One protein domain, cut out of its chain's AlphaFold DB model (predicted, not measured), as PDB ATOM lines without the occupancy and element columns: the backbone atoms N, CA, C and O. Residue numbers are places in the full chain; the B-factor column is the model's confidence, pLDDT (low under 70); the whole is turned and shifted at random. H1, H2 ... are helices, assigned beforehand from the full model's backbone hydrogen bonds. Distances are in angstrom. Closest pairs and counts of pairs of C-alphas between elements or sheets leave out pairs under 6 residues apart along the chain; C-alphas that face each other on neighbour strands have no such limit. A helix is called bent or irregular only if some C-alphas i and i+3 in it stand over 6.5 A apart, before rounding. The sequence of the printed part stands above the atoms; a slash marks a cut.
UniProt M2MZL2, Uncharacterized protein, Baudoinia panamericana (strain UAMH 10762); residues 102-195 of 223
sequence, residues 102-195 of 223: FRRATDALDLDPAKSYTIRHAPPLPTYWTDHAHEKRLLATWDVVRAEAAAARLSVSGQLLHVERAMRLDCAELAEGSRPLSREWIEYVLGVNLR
ATOM      1  N   PHE A 102      35.160  -8.653 -36.900       57.66
ATOM      2  CA  PHE A 102      35.547  -7.458 -37.646       57.66
ATOM      3  C   PHE A 102      35.236  -6.177 -36.881       57.66
ATOM      4  O   PHE A 102      36.102  -5.321 -36.800       57.66
ATOM      5  N   ARG A 103      34.059  -6.069 -36.252       58.25
ATOM      6  CA  ARG A 103      33.713  -4.911 -35.418       58.25
ATOM      7  C   ARG A 103      34.622  -4.798 -34.195       58.25
ATOM      8  O   ARG A 103      35.063  -3.711 -33.867       58.25
ATOM      9  N   ARG A 104      34.977  -5.923 -33.569       57.59
ATOM     10  CA  ARG A 104      35.975  -5.969 -32.489       57.59
ATOM     11  C   ARG A 104      37.353  -5.563 -32.974       57.59
ATOM     12  O   ARG A 104      38.034  -4.843 -32.266       57.59
ATOM     13  N   ALA A 105      37.764  -6.007 -34.159       55.12
ATOM     14  CA  ALA A 105      39.046  -5.631 -34.737       55.12
ATOM     15  C   ALA A 105      39.079  -4.138 -35.086       55.12
ATOM     16  O   ALA A 105      40.068  -3.482 -34.797       55.12
ATOM     17  N   THR A 106      38.000  -3.576 -35.637       57.34
ATOM     18  CA  THR A 106      37.909  -2.137 -35.923       57.34
ATOM     19  C   THR A 106      37.807  -1.294 -34.657       57.34
ATOM     20  O   THR A 106      38.419  -0.235 -34.610       57.34
ATOM     21  N   ASP A 107      37.098  -1.768 -33.627       52.44
ATOM     22  CA  ASP A 107      37.032  -1.117 -32.310       52.44
ATOM     23  C   ASP A 107      38.390  -1.230 -31.577       52.44
ATOM     24  O   ASP A 107      38.835  -0.296 -30.915       52.44
ATOM     25  N   ALA A 108      39.108  -2.349 -31.733       52.06
ATOM     26  CA  ALA A 108      40.452  -2.544 -31.182       52.06
ATOM     27  C   ALA A 108      41.507  -1.691 -31.899       52.06
ATOM     28  O   ALA A 108      42.444  -1.204 -31.262       52.06
ATOM     29  N   LEU A 109      41.339  -1.491 -33.206       54.59
ATOM     30  CA  LEU A 109      42.151  -0.593 -34.029       54.59
ATOM     31  C   LEU A 109      41.672   0.866 -33.970       54.59
ATOM     32  O   LEU A 109      42.317   1.724 -34.560       54.59
ATOM     33  N   ASP A 110      40.575   1.135 -33.259       56.31
ATOM     34  CA  ASP A 110      40.001   2.461 -33.011       56.31
ATOM     35  C   ASP A 110      39.863   3.336 -34.271       56.31
ATOM     36  O   ASP A 110      40.124   4.536 -34.265       56.31
ATOM     37  N   LEU A 111      39.462   2.715 -35.386       55.41
ATOM     38  CA  LEU A 111      39.435   3.356 -36.710       55.41
ATOM     39  C   LEU A 111      38.325   4.411 -36.866       55.41
ATOM     40  O   LEU A 111      38.355   5.192 -37.815       55.41
ATOM     41  N   ASP A 112      37.345   4.428 -35.960       52.75
ATOM     42  CA  ASP A 112      36.287   5.440 -35.899       52.75
ATOM     43  C   ASP A 112      36.398   6.200 -34.564       52.75
ATOM     44  O   ASP A 112      35.897   5.712 -33.541       52.75
ATOM     45  N   PRO A 113      37.027   7.393 -34.542       56.09
ATOM     46  CA  PRO A 113      37.244   8.138 -33.305       56.09
ATOM     47  C   PRO A 113      35.918   8.477 -32.615       56.09
ATOM     48  O   PRO A 113      35.859   8.480 -31.390       56.09
ATOM     49  N   ALA A 114      34.822   8.654 -33.365       54.34
ATOM     50  CA  ALA A 114      33.512   8.994 -32.812       54.34
ATOM     51  C   ALA A 114      32.825   7.831 -32.072       54.34
ATOM     52  O   ALA A 114      31.886   8.053 -31.304       54.34
ATOM     53  N   LYS A 115      33.252   6.581 -32.295       53.31
ATOM     54  CA  LYS A 115      32.690   5.397 -31.618       53.31
ATOM     55  C   LYS A 115      33.668   4.696 -30.691       53.31
ATOM     56  O   LYS A 115      33.249   3.721 -30.062       53.31
ATOM     57  N   SER A 116      34.886   5.213 -30.585       56.25
ATOM     58  CA  SER A 116      35.960   4.650 -29.786       56.25
ATOM     59  C   SER A 116      35.505   4.272 -28.375       56.25
ATOM     60  O   SER A 116      34.847   5.030 -27.653       56.25
ATOM     61  N   TYR A 117      35.817   3.036 -27.986       57.22
ATOM     62  CA  TYR A 117      35.477   2.502 -26.665       57.22
ATOM     63  C   TYR A 117      36.114   3.342 -25.547       57.22
ATOM     64  O   TYR A 117      35.516   3.556 -24.496       57.22
ATOM     65  N   THR A 118      37.303   3.876 -25.818       58.84
ATOM     66  CA  THR A 118      38.060   4.769 -24.939       58.84
ATOM     67  C   THR A 118      37.304   6.061 -24.641       58.84
ATOM     68  O   THR A 118      37.210   6.436 -23.478       58.84
ATOM     69  N   ILE A 119      36.692   6.711 -25.636       63.22
ATOM     70  CA  ILE A 119      35.921   7.949 -25.420       63.22
ATOM     71  C   ILE A 119      34.610   7.670 -24.678       63.22
ATOM     72  O   ILE A 119      34.219   8.437 -23.801       63.22
ATOM     73  N   ARG A 120      33.940   6.547 -24.963       61.62
ATOM     74  CA  ARG A 120      32.671   6.181 -24.297       61.62
ATOM     75  C   ARG A 120      32.813   5.957 -22.798       61.62
ATOM     76  O   ARG A 120      31.854   6.153 -22.056       61.62
ATOM     77  N   HIS A 121      33.985   5.507 -22.379       64.00
ATOM     78  CA  HIS A 121      34.283   5.227 -20.987       64.00
ATOM     79  C   HIS A 121      35.233   6.274 -20.390       64.00
ATOM     80  O   HIS A 121      35.766   6.058 -19.315       64.00
ATOM     81  N   ALA A 122      35.438   7.428 -21.029       70.31
ATOM     82  CA  ALA A 122      36.357   8.428 -20.500       70.31
ATOM     83  C   ALA A 122      35.988   8.839 -19.052       70.31
ATOM     84  O   ALA A 122      34.806   9.058 -18.749       70.31
ATOM     85  N   PRO A 123      36.977   8.937 -18.142       77.75
ATOM     86  CA  PRO A 123      36.762   9.481 -16.808       77.75
ATOM     87  C   PRO A 123      36.263  10.933 -16.888       77.75
ATOM     88  O   PRO A 123      36.377  11.580 -17.930       77.75
ATOM     89  N   PRO A 124      35.687  11.478 -15.803       80.12
ATOM     90  CA  PRO A 124      35.156  12.832 -15.825       80.12
ATOM     91  C   PRO A 124      36.256  13.853 -16.145       80.12
ATOM     92  O   PRO A 124      37.273  13.911 -15.454       80.12
ATOM     93  N   LEU A 125      35.997  14.683 -17.159       85.75
ATOM     94  CA  LEU A 125      36.878  15.772 -17.583       85.75
ATOM     95  C   LEU A 125      37.149  16.745 -16.411       85.75
ATOM     96  O   LEU A 125      36.182  17.181 -15.765       85.75
ATOM     97  N   PRO A 126      38.420  17.097 -16.129       90.06
ATOM     98  CA  PRO A 126      38.766  18.133 -15.159       90.06
ATOM     99  C   PRO A 126      38.269  19.514 -15.603       90.06
ATOM    100  O   PRO A 126      38.241  19.818 -16.793       90.06
ATOM    101  N   THR A 127      37.910  20.372 -14.646       87.94
ATOM    102  CA  THR A 127      37.195  21.636 -14.920       87.94
ATOM    103  C   THR A 127      37.956  22.593 -15.840       87.94
ATOM    104  O   THR A 127      37.346  23.224 -16.695       87.94
ATOM    105  N   TYR A 128      39.275  22.690 -15.671       87.75
ATOM    106  CA  TYR A 128      40.141  23.597 -16.434       87.75
ATOM    107  C   TYR A 128      41.028  22.857 -17.437       87.75
ATOM    108  O   TYR A 128      42.053  23.367 -17.878       87.75
ATOM    109  N   TRP A 129      40.657  21.626 -17.793       89.19
ATOM    110  CA  TRP A 129      41.410  20.879 -18.785       89.19
ATOM    111  C   TRP A 129      41.265  21.516 -20.169       89.19
ATOM    112  O   TRP A 129      40.168  21.840 -20.614       89.19
ATOM    113  N   THR A 130      42.385  21.644 -20.874       87.56
ATOM    114  CA  THR A 130      42.420  22.113 -22.264       87.56
ATOM    115  C   THR A 130      43.160  21.076 -23.083       87.56
ATOM    116  O   THR A 130      44.353  20.869 -22.841       87.56
ATOM    117  N   ASP A 131      42.479  20.467 -24.052       78.81
ATOM    118  CA  ASP A 131      42.981  19.280 -24.748       78.81
ATOM    119  C   ASP A 131      44.397  19.478 -25.288       78.81
ATOM    120  O   ASP A 131      45.288  18.737 -24.923       78.81
ATOM    121  N   HIS A 132      44.686  20.548 -26.028       85.06
ATOM    122  CA  HIS A 132      46.001  20.672 -26.665       85.06
ATOM    123  C   HIS A 132      47.152  21.080 -25.715       85.06
ATOM    124  O   HIS A 132      48.265  20.556 -25.808       85.06
ATOM    125  N   ALA A 133      46.949  22.069 -24.836       88.94
ATOM    126  CA  ALA A 133      48.043  22.612 -24.018       88.94
ATOM    127  C   ALA A 133      48.380  21.709 -22.823       88.94
ATOM    128  O   ALA A 133      49.556  21.440 -22.558       88.94
ATOM    129  N   HIS A 134      47.349  21.204 -22.140       90.94
ATOM    130  CA  HIS A 134      47.516  20.358 -20.966       90.94
ATOM    131  C   HIS A 134      47.979  18.953 -21.338       90.94
ATOM    132  O   HIS A 134      48.839  18.409 -20.650       90.94
ATOM    133  N   GLU A 135      47.513  18.399 -22.458       89.38
ATOM    134  CA  GLU A 135      48.001  17.113 -22.963       89.38
ATOM    135  C   GLU A 135      49.485  17.168 -23.325       89.38
ATOM    136  O   GLU A 135      50.268  16.353 -22.838       89.38
ATOM    137  N   LYS A 136      49.909  18.164 -24.115       88.56
ATOM    138  CA  LYS A 136      51.320  18.306 -24.500       88.56
ATOM    139  C   LYS A 136      52.228  18.443 -23.278       88.56
ATOM    140  O   LYS A 136      53.309  17.854 -23.239       88.56
ATOM    141  N   ARG A 137      51.798  19.215 -22.276       91.50
ATOM    142  CA  ARG A 137      52.543  19.378 -21.021       91.50
ATOM    143  C   ARG A 137      52.568  18.089 -20.202       91.50
ATOM    144  O   ARG A 137      53.623  17.738 -19.677       91.50
ATOM    145  N   LEU A 138      51.457  17.361 -20.144       91.56
ATOM    146  CA  LEU A 138      51.375  16.071 -19.466       91.56
ATOM    147  C   LEU A 138      52.338  15.055 -20.085       91.56
ATOM    148  O   LEU A 138      53.060  14.385 -19.351       91.56
ATOM    149  N   LEU A 139      52.410  14.983 -21.415       89.62
ATOM    150  CA  LEU A 139      53.338  14.094 -22.119       89.62
ATOM    151  C   LEU A 139      54.803  14.470 -21.862       89.62
ATOM    152  O   LEU A 139      55.608  13.599 -21.542       89.62
ATOM    153  N   ALA A 140      55.138  15.762 -21.911       90.69
ATOM    154  CA  ALA A 140      56.486  16.228 -21.585       90.69
ATOM    155  C   ALA A 140      56.878  15.887 -20.134       90.69
ATOM    156  O   ALA A 140      57.982  15.407 -19.878       90.69
ATOM    157  N   THR A 141      55.956  16.082 -19.190       92.44
ATOM    158  CA  THR A 141      56.158  15.756 -17.770       92.44
ATOM    159  C   THR A 141      56.331  14.252 -17.570       92.44
ATOM    160  O   THR A 141      57.208  13.820 -16.824       92.44
ATOM    161  N   TRP A 142      55.532  13.443 -18.267       90.12
ATOM    162  CA  TRP A 142      55.645  11.988 -18.248       90.12
ATOM    163  C   TRP A 142      57.017  11.513 -18.732       90.12
ATOM    164  O   TRP A 142      57.621  10.656 -18.089       90.12
ATOM    165  N   ASP A 143      57.547  12.084 -19.814       86.81
ATOM    166  CA  ASP A 143      58.870  11.719 -20.327       86.81
ATOM    167  C   ASP A 143      60.001  12.052 -19.348       86.81
ATOM    168  O   ASP A 143      60.887  11.218 -19.139       86.81
ATOM    169  N   VAL A 144      59.940  13.219 -18.700       89.94
ATOM    170  CA  VAL A 144      60.903  13.620 -17.660       89.94
ATOM    171  C   VAL A 144      60.827  12.674 -16.463       89.94
ATOM    172  O   VAL A 144      61.830  12.059 -16.100       89.94
ATOM    173  N   VAL A 145      59.629  12.474 -15.901       88.31
ATOM    174  CA  VAL A 145      59.432  11.590 -14.741       88.31
ATOM    175  C   VAL A 145      59.852  10.163 -15.063       88.31
ATOM    176  O   VAL A 145      60.413   9.480 -14.212       88.31
ATOM    177  N   ARG A 146      59.628   9.687 -16.288       83.56
ATOM    178  CA  ARG A 146      60.033   8.344 -16.710       83.56
ATOM    179  C   ARG A 146      61.550   8.207 -16.831       83.56
ATOM    180  O   ARG A 146      62.091   7.171 -16.441       83.56
ATOM    181  N   ALA A 147      62.238   9.231 -17.335       82.81
ATOM    182  CA  ALA A 147      63.700   9.260 -17.363       82.81
ATOM    183  C   ALA A 147      64.282   9.236 -15.938       82.81
ATOM    184  O   ALA A 147      65.197   8.462 -15.651       82.81
ATOM    185  N   GLU A 148      63.697  10.004 -15.019       85.56
ATOM    186  CA  GLU A 148      64.081  10.022 -13.601       85.56
ATOM    187  C   GLU A 148      63.720   8.719 -12.877       85.56
ATOM    188  O   GLU A 148      64.486   8.215 -12.052       85.56
ATOM    189  N   ALA A 149      62.584   8.115 -13.216       81.31
ATOM    190  CA  ALA A 149      62.110   6.868 -12.631       81.31
ATOM    191  C   ALA A 149      63.040   5.690 -12.916       81.31
ATOM    192  O   ALA A 149      63.116   4.778 -12.091       81.31
ATOM    193  N   ALA A 150      63.767   5.709 -14.036       74.75
ATOM    194  CA  ALA A 150      64.799   4.716 -14.317       74.75
ATOM    195  C   ALA A 150      65.947   4.787 -13.292       74.75
ATOM    196  O   ALA A 150      66.446   3.749 -12.856       74.75
ATOM    197  N   ALA A 151      66.317   5.994 -12.853       79.56
ATOM    198  CA  ALA A 151      67.333   6.205 -11.823       79.56
ATOM    199  C   ALA A 151      66.790   5.927 -10.409       79.56
ATOM    200  O   ALA A 151      67.448   5.265  -9.607       79.56
ATOM    201  N   ALA A 152      65.568   6.379 -10.118       81.44
ATOM    202  CA  ALA A 152      64.930   6.261  -8.805       81.44
ATOM    203  C   ALA A 152      64.175   4.934  -8.578       81.44
ATOM    204  O   ALA A 152      63.620   4.718  -7.501       81.44
ATOM    205  N   ARG A 153      64.137   4.039  -9.578       84.06
ATOM    206  CA  ARG A 153      63.395   2.761  -9.574       84.06
ATOM    207  C   ARG A 153      61.928   2.916  -9.151       84.06
ATOM    208  O   ARG A 153      61.393   2.097  -8.402       84.06
ATOM    209  N   LEU A 154      61.270   3.972  -9.629       78.56
ATOM    210  CA  LEU A 154      59.875   4.235  -9.284       78.56
ATOM    211  C   LEU A 154      58.953   3.230  -9.972       78.56
ATOM    212  O   LEU A 154      59.025   3.022 -11.186       78.56
ATOM    213  N   SER A 155      58.029   2.664  -9.195       82.81
ATOM    214  CA  SER A 155      56.911   1.914  -9.757       82.81
ATOM    215  C   SER A 155      56.038   2.827 -10.617       82.81
ATOM    216  O   SER A 155      56.009   4.042 -10.447       82.81
ATOM    217  N   VAL A 156      55.263   2.224 -11.503       78.31
ATOM    218  CA  VAL A 156      54.313   2.894 -12.401       78.31
ATOM    219  C   VAL A 156      53.359   3.812 -11.645       78.31
ATOM    220  O   VAL A 156      53.171   4.970 -12.000       78.31
ATOM    221  N   SER A 157      52.787   3.304 -10.551       80.06
ATOM    222  CA  SER A 157      51.913   4.100  -9.691       80.06
ATOM    223  C   SER A 157      52.670   5.270  -9.057       80.06
ATOM    224  O   SER A 157      52.112   6.353  -8.922       80.06
ATOM    225  N   GLY A 158      53.948   5.084  -8.712       83.75
ATOM    226  CA  GLY A 158      54.819   6.154  -8.225       83.75
ATOM    227  C   GLY A 158      55.155   7.205  -9.290       83.75
ATOM    228  O   GLY A 158      55.233   8.387  -8.958       83.75
ATOM    229  N   GLN A 159      55.300   6.796 -10.554       86.25
ATOM    230  CA  GLN A 159      55.484   7.695 -11.700       86.25
ATOM    231  C   GLN A 159      54.227   8.537 -11.934       86.25
ATOM    232  O   GLN A 159      54.317   9.756 -12.026       86.25
ATOM    233  N   LEU A 160      53.045   7.914 -11.928       87.00
ATOM    234  CA  LEU A 160      51.766   8.619 -12.071       87.00
ATOM    235  C   LEU A 160      51.532   9.634 -10.949       87.00
ATOM    236  O   LEU A 160      51.112  10.751 -11.224       87.00
ATOM    237  N   LEU A 161      51.860   9.284  -9.701       90.19
ATOM    238  CA  LEU A 161      51.777  10.221  -8.577       90.19
ATOM    239  C   LEU A 161      52.763  11.388  -8.713       90.19
ATOM    240  O   LEU A 161      52.429  12.513  -8.342       90.19
ATOM    241  N   HIS A 162      53.969  11.146  -9.234       89.69
ATOM    242  CA  HIS A 162      54.920  12.223  -9.527       89.69
ATOM    243  C   HIS A 162      54.396  13.151 -10.617       89.69
ATOM    244  O   HIS A 162      54.441  14.364 -10.445       89.69
ATOM    245  N   VAL A 163      53.840  12.594 -11.694       91.44
ATOM    246  CA  VAL A 163      53.249  13.374 -12.787       91.44
ATOM    247  C   VAL A 163      52.032  14.162 -12.313       91.44
ATOM    248  O   VAL A 163      51.919  15.335 -12.636       91.44
ATOM    249  N   GLU A 164      51.158  13.568 -11.500       91.94
ATOM    250  CA  GLU A 164      50.011  14.262 -10.903       91.94
ATOM    251  C   GLU A 164      50.460  15.461 -10.065       91.94
ATOM    252  O   GLU A 164      49.912  16.556 -10.198       91.94
ATOM    253  N   ARG A 165      51.486  15.275  -9.225       92.88
ATOM    254  CA  ARG A 165      52.048  16.359  -8.411       92.88
ATOM    255  C   ARG A 165      52.684  17.438  -9.276       92.88
ATOM    256  O   ARG A 165      52.370  18.605  -9.077       92.88
ATOM    257  N   ALA A 166      53.527  17.062 -10.234       92.50
ATOM    258  CA  ALA A 166      54.187  18.000 -11.136       92.50
ATOM    259  C   ALA A 166      53.166  18.810 -11.950       92.50
ATOM    260  O   ALA A 166      53.215  20.034 -11.954       92.50
ATOM    261  N   MET A 167      52.155  18.153 -12.522       92.00
ATOM    262  CA  MET A 167      51.089  18.817 -13.280       92.00
ATOM    263  C   MET A 167      50.278  19.800 -12.435       92.00
ATOM    264  O   MET A 167      49.915  20.863 -12.928       92.00
ATOM    265  N   ARG A 168      49.990  19.476 -11.170       91.62
ATOM    266  CA  ARG A 168      49.282  20.397 -10.265       91.62
ATOM    267  C   ARG A 168      50.144  21.573  -9.808       91.62
ATOM    268  O   ARG A 168      49.592  22.618  -9.488       91.62
ATOM    269  N   LEU A 169      51.464  21.404  -9.752       91.62
ATOM    270  CA  LEU A 169      52.397  22.489  -9.441       91.62
ATOM    271  C   LEU A 169      52.579  23.424 -10.641       91.62
ATOM    272  O   LEU A 169      52.537  24.641 -10.478       91.62
ATOM    273  N   ASP A 170      52.730  22.862 -11.839       88.94
ATOM    274  CA  ASP A 170      52.957  23.624 -13.070       88.94
ATOM    275  C   ASP A 170      51.680  24.297 -13.595       88.94
ATOM    276  O   ASP A 170      51.743  25.356 -14.223       88.94
ATOM    277  N   CYS A 171      50.523  23.682 -13.347       88.00
ATOM    278  CA  CYS A 171      49.204  24.191 -13.702       88.00
ATOM    279  C   CYS A 171      48.322  24.229 -12.446       88.00
ATOM    280  O   CYS A 171      47.518  23.325 -12.210       88.00
ATOM    281  N   ALA A 172      48.458  25.291 -11.645       86.69
ATOM    282  CA  ALA A 172      47.696  25.473 -10.403       86.69
ATOM    283  C   ALA A 172      46.170  25.420 -10.620       86.69
ATOM    284  O   ALA A 172      45.437  24.865  -9.804       86.69
ATOM    285  N   GLU A 173      45.696  25.890 -11.778       89.31
ATOM    286  CA  GLU A 173      44.284  25.826 -12.174       89.31
ATOM    287  C   GLU A 173      43.720  24.395 -12.172       89.31
ATOM    288  O   GLU A 173      42.560  24.175 -11.827       89.31
ATOM    289  N   LEU A 174      44.547  23.383 -12.448       86.31
ATOM    290  CA  LEU A 174      44.133  21.980 -12.424       86.31
ATOM    291  C   LEU A 174      43.906  21.432 -11.005       86.31
ATOM    292  O   LEU A 174      43.353  20.338 -10.864       86.31
ATOM    293  N   ALA A 175      44.318  22.152  -9.958       84.50
ATOM    294  CA  ALA A 175      44.084  21.786  -8.561       84.50
ATOM    295  C   ALA A 175      42.856  22.485  -7.945       84.50
ATOM    296  O   ALA A 175      42.283  21.959  -6.994       84.50
ATOM    297  N   GLU A 176      42.441  23.634  -8.483       83.31
ATOM    298  CA  GLU A 176      41.435  24.521  -7.868       83.31
ATOM    299  C   GLU A 176      39.996  24.289  -8.367       83.31
ATOM    300  O   GLU A 176      39.032  24.715  -7.731       83.31
ATOM    301  N   GLY A 177      39.824  23.605  -9.502       76.88
ATOM    302  CA  GLY A 177      38.510  23.376 -10.105       76.88
ATOM    303  C   GLY A 177      37.569  22.491  -9.283       76.88
ATOM    304  O   GLY A 177      37.992  21.639  -8.506       76.88
ATOM    305  N   SER A 178      36.262  22.623  -9.549       83.75
ATOM    306  CA  SER A 178      35.221  21.731  -9.001       83.75
ATOM    307  C   SER A 178      35.517  20.243  -9.237       83.75
ATOM    308  O   SER A 178      35.053  19.383  -8.488       83.75
ATOM    309  N   ARG A 179      36.299  19.946 -10.278       87.50
ATOM    310  CA  ARG A 179      36.907  18.653 -10.567       87.50
ATOM    311  C   ARG A 179      38.409  18.853 -10.786       87.50
ATOM    312  O   ARG A 179      38.793  19.275 -11.883       87.50
ATOM    313  N   PRO A 180      39.251  18.561  -9.779       88.94
ATOM    314  CA  PRO A 180      40.694  18.644  -9.941       88.94
ATOM    315  C   PRO A 180      41.200  17.534 -10.867       88.94
ATOM    316  O   PRO A 180      40.537  16.510 -11.063       88.94
ATOM    317  N   LEU A 181      42.406  17.719 -11.406       89.50
ATOM    318  CA  LEU A 181      43.107  16.701 -12.183       89.50
ATOM    319  C   LEU A 181      43.233  15.424 -11.357       89.50
ATOM    320  O   LEU A 181      43.931  15.405 -10.343       89.50
ATOM    321  N   SER A 182      42.552  14.367 -11.786       87.25
ATOM    322  CA  SER A 182      42.581  13.069 -11.129       87.25
ATOM    323  C   SER A 182      43.606  12.154 -11.786       87.25
ATOM    324  O   SER A 182      43.912  12.272 -12.975       87.25
ATOM    325  N   ARG A 183      44.094  11.180 -11.018       84.88
ATOM    326  CA  ARG A 183      44.937  10.110 -11.550       84.88
ATOM    327  C   ARG A 183      44.258   9.357 -12.699       84.88
ATOM    328  O   ARG A 183      44.905   9.092 -13.701       84.88
ATOM    329  N   GLU A 184      42.959   9.075 -12.583       82.44
ATOM    330  CA  GLU A 184      42.187   8.379 -13.625       82.44
ATOM    331  C   GLU A 184      42.216   9.141 -14.959       82.44
ATOM    332  O   GLU A 184      42.355   8.538 -16.021       82.44
ATOM    333  N   TRP A 185      42.136  10.474 -14.913       85.81
ATOM    334  CA  TRP A 185      42.228  11.308 -16.109       85.81
ATOM    335  C   TRP A 185      43.628  11.284 -16.734       85.81
ATOM    336  O   TRP A 185      43.755  11.162 -17.951       85.81
ATOM    337  N   ILE A 186      44.686  11.337 -15.919       86.56
ATOM    338  CA  ILE A 186      46.076  11.223 -16.397       86.56
ATOM    339  C   ILE A 186      46.291   9.878 -17.096       86.56
ATOM    340  O   ILE A 186      46.836   9.828 -18.197       86.56
ATOM    341  N   GLU A 187      45.831   8.791 -16.479       84.06
ATOM    342  CA  GLU A 187      45.911   7.444 -17.044       84.06
ATOM    343  C   GLU A 187      45.162   7.343 -18.378       84.06
ATOM    344  O   GLU A 187      45.682   6.760 -19.329       84.06
ATOM    345  N   TYR A 188      43.982   7.963 -18.478       80.94
ATOM    346  CA  TYR A 188      43.223   8.043 -19.722       80.94
ATOM    347  C   TYR A 188      43.993   8.777 -20.828       80.94
ATOM    348  O   TYR A 188      44.179   8.221 -21.911       80.94
ATOM    349  N   VAL A 189      44.496   9.985 -20.555       84.00
ATOM    350  CA  VAL A 189      45.223  10.800 -21.546       84.00
ATOM    351  C   VAL A 189      46.498  10.095 -22.012       84.00
ATOM    352  O   VAL A 189      46.781  10.067 -23.211       84.00
ATOM    353  N   LEU A 190      47.244   9.470 -21.096       82.81
ATOM    354  CA  LEU A 190      48.416   8.661 -21.443       82.81
ATOM    355  C   LEU A 190      48.027   7.423 -22.253       82.81
ATOM    356  O   LEU A 190      48.695   7.097 -23.230       82.81
ATOM    357  N   GLY A 191      46.943   6.741 -21.883       74.62
ATOM    358  CA  GLY A 191      46.451   5.559 -22.590       74.62
ATOM    359  C   GLY A 191      45.998   5.857 -24.021       74.62
ATOM    360  O   GLY A 191      46.209   5.028 -24.907       74.62
ATOM    361  N   VAL A 192      45.421   7.037 -24.261       73.94
ATOM    362  CA  VAL A 192      45.040   7.508 -25.602       73.94
ATOM    363  C   VAL A 192      46.278   7.869 -26.422       73.94
ATOM    364  O   VAL A 192      46.432   7.383 -27.541       73.94
ATOM    365  N   ASN A 193      47.189   8.665 -25.860       75.50
ATOM    366  CA  ASN A 193      48.315   9.235 -26.606       75.50
ATOM    367  C   ASN A 193      49.498   8.284 -26.800       75.50
ATOM    368  O   ASN A 193      50.245   8.407 -27.768       75.50
ATOM    369  N   LEU A 194      49.674   7.312 -25.906       72.31
ATOM    370  CA  LEU A 194      50.748   6.321 -25.993       72.31
ATOM    371  C   LEU A 194      50.289   5.008 -26.655       72.31
ATOM    372  O   LEU A 194      51.036   4.023 -26.652       72.31
ATOM    373  N   ARG A 195      49.074   4.965 -27.226       63.44
ATOM    374  CA  ARG A 195      48.515   3.770 -27.876       63.44
ATOM    375  C   ARG A 195      49.347   3.368 -29.115       63.44
ATOM    376  O   ARG A 195      49.781   4.233 -29.877       63.44
TER     377      ARG A 195
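This is residues 102 to 195 of the 223 residues of an uncharacterized protein of Baudoinia panamericana (strain UAMH 10762) (UniProt M2MZL2). The long helix H3 and the helix H4 form a crossed pair joined by a tight turn, with H6 crossing one side of this pair nearly at right angles. H5 is a short turn of helix at the last end of H4, and the beginning of the printed part, with H1 and H2, makes a thin arm that reaches away from this body past H6. The printed part has 94 residues with six named helices in the order H1, H2, H3, H4, H5, H6 and no named strand; the class is all helix. It is only just compact, close to loose, with a radius of gyration of the C-alphas of 14.6 A, and the C-alphas span 43 by 34 by 19 A.

H3, the longest helix, is residues 131 to 152 and measures 30.1 A from first to last C-alpha, beginning at C-alpha 131 at (42.981, 19.280, -24.748). It is neither bent nor irregular, but only just: C-alphas 131 and 134 are 6.0 A apart. H4 is residues 156 to 170, 20.8 A long. H6 is residues 183 to 193, 15.5 A long, and ends at C-alpha 193 at (48.315, 9.235, -26.606). H5 is residues 173 to 176, 5.3 A long, and H2 is residues 117 to 120, 5.2 A long. H1 is residues 102 to 108, 9.5 A long, beginning at C-alpha 102 at (35.547, -7.458, -37.646).

H4 is the hub, touching three other helices. H3 and H4 touch at a steep tilt of 51 degrees and run opposite ways; their closest C-alphas, of Trp 142 and Val 163, are 6.1 A apart. H6 touches residues 160 to 164 of H4, about perpendicular at 82 degrees, with the closest C-alphas, of Glu 164 and Arg 183, 6.6 A apart. H6 only just touches H3, with 3 pairs of C-alphas within 8 A, by residues 135 to 139 of H3; the closest, of Glu 135 and Val 189, are 7.0 A apart, and the two lines are about perpendicular at 80 degrees. H4 and H5 touch only at the corner, and only just, with 3 pairs of C-alphas within 8 A; the closest, of Arg 168 and Ala 175, are 5.6 A apart. H2 and H6 are close but not clearly touching, with the closest C-alphas, of Thr 118 and Val 192, 7.5 A apart. H1 touches no helix. In H1, H4 and H6 every O i to N i+4 pair is within hydrogen-bond range, in H3 17 of 18 are, and H2 and H5 are too short for such a pair.

The two C-alphas farthest apart, of Phe 102 and Leu 169, are 44.5 A apart. The printed part has no cut and no long link. Residues 102 to 121 and residue 195 have a pLDDT under 70.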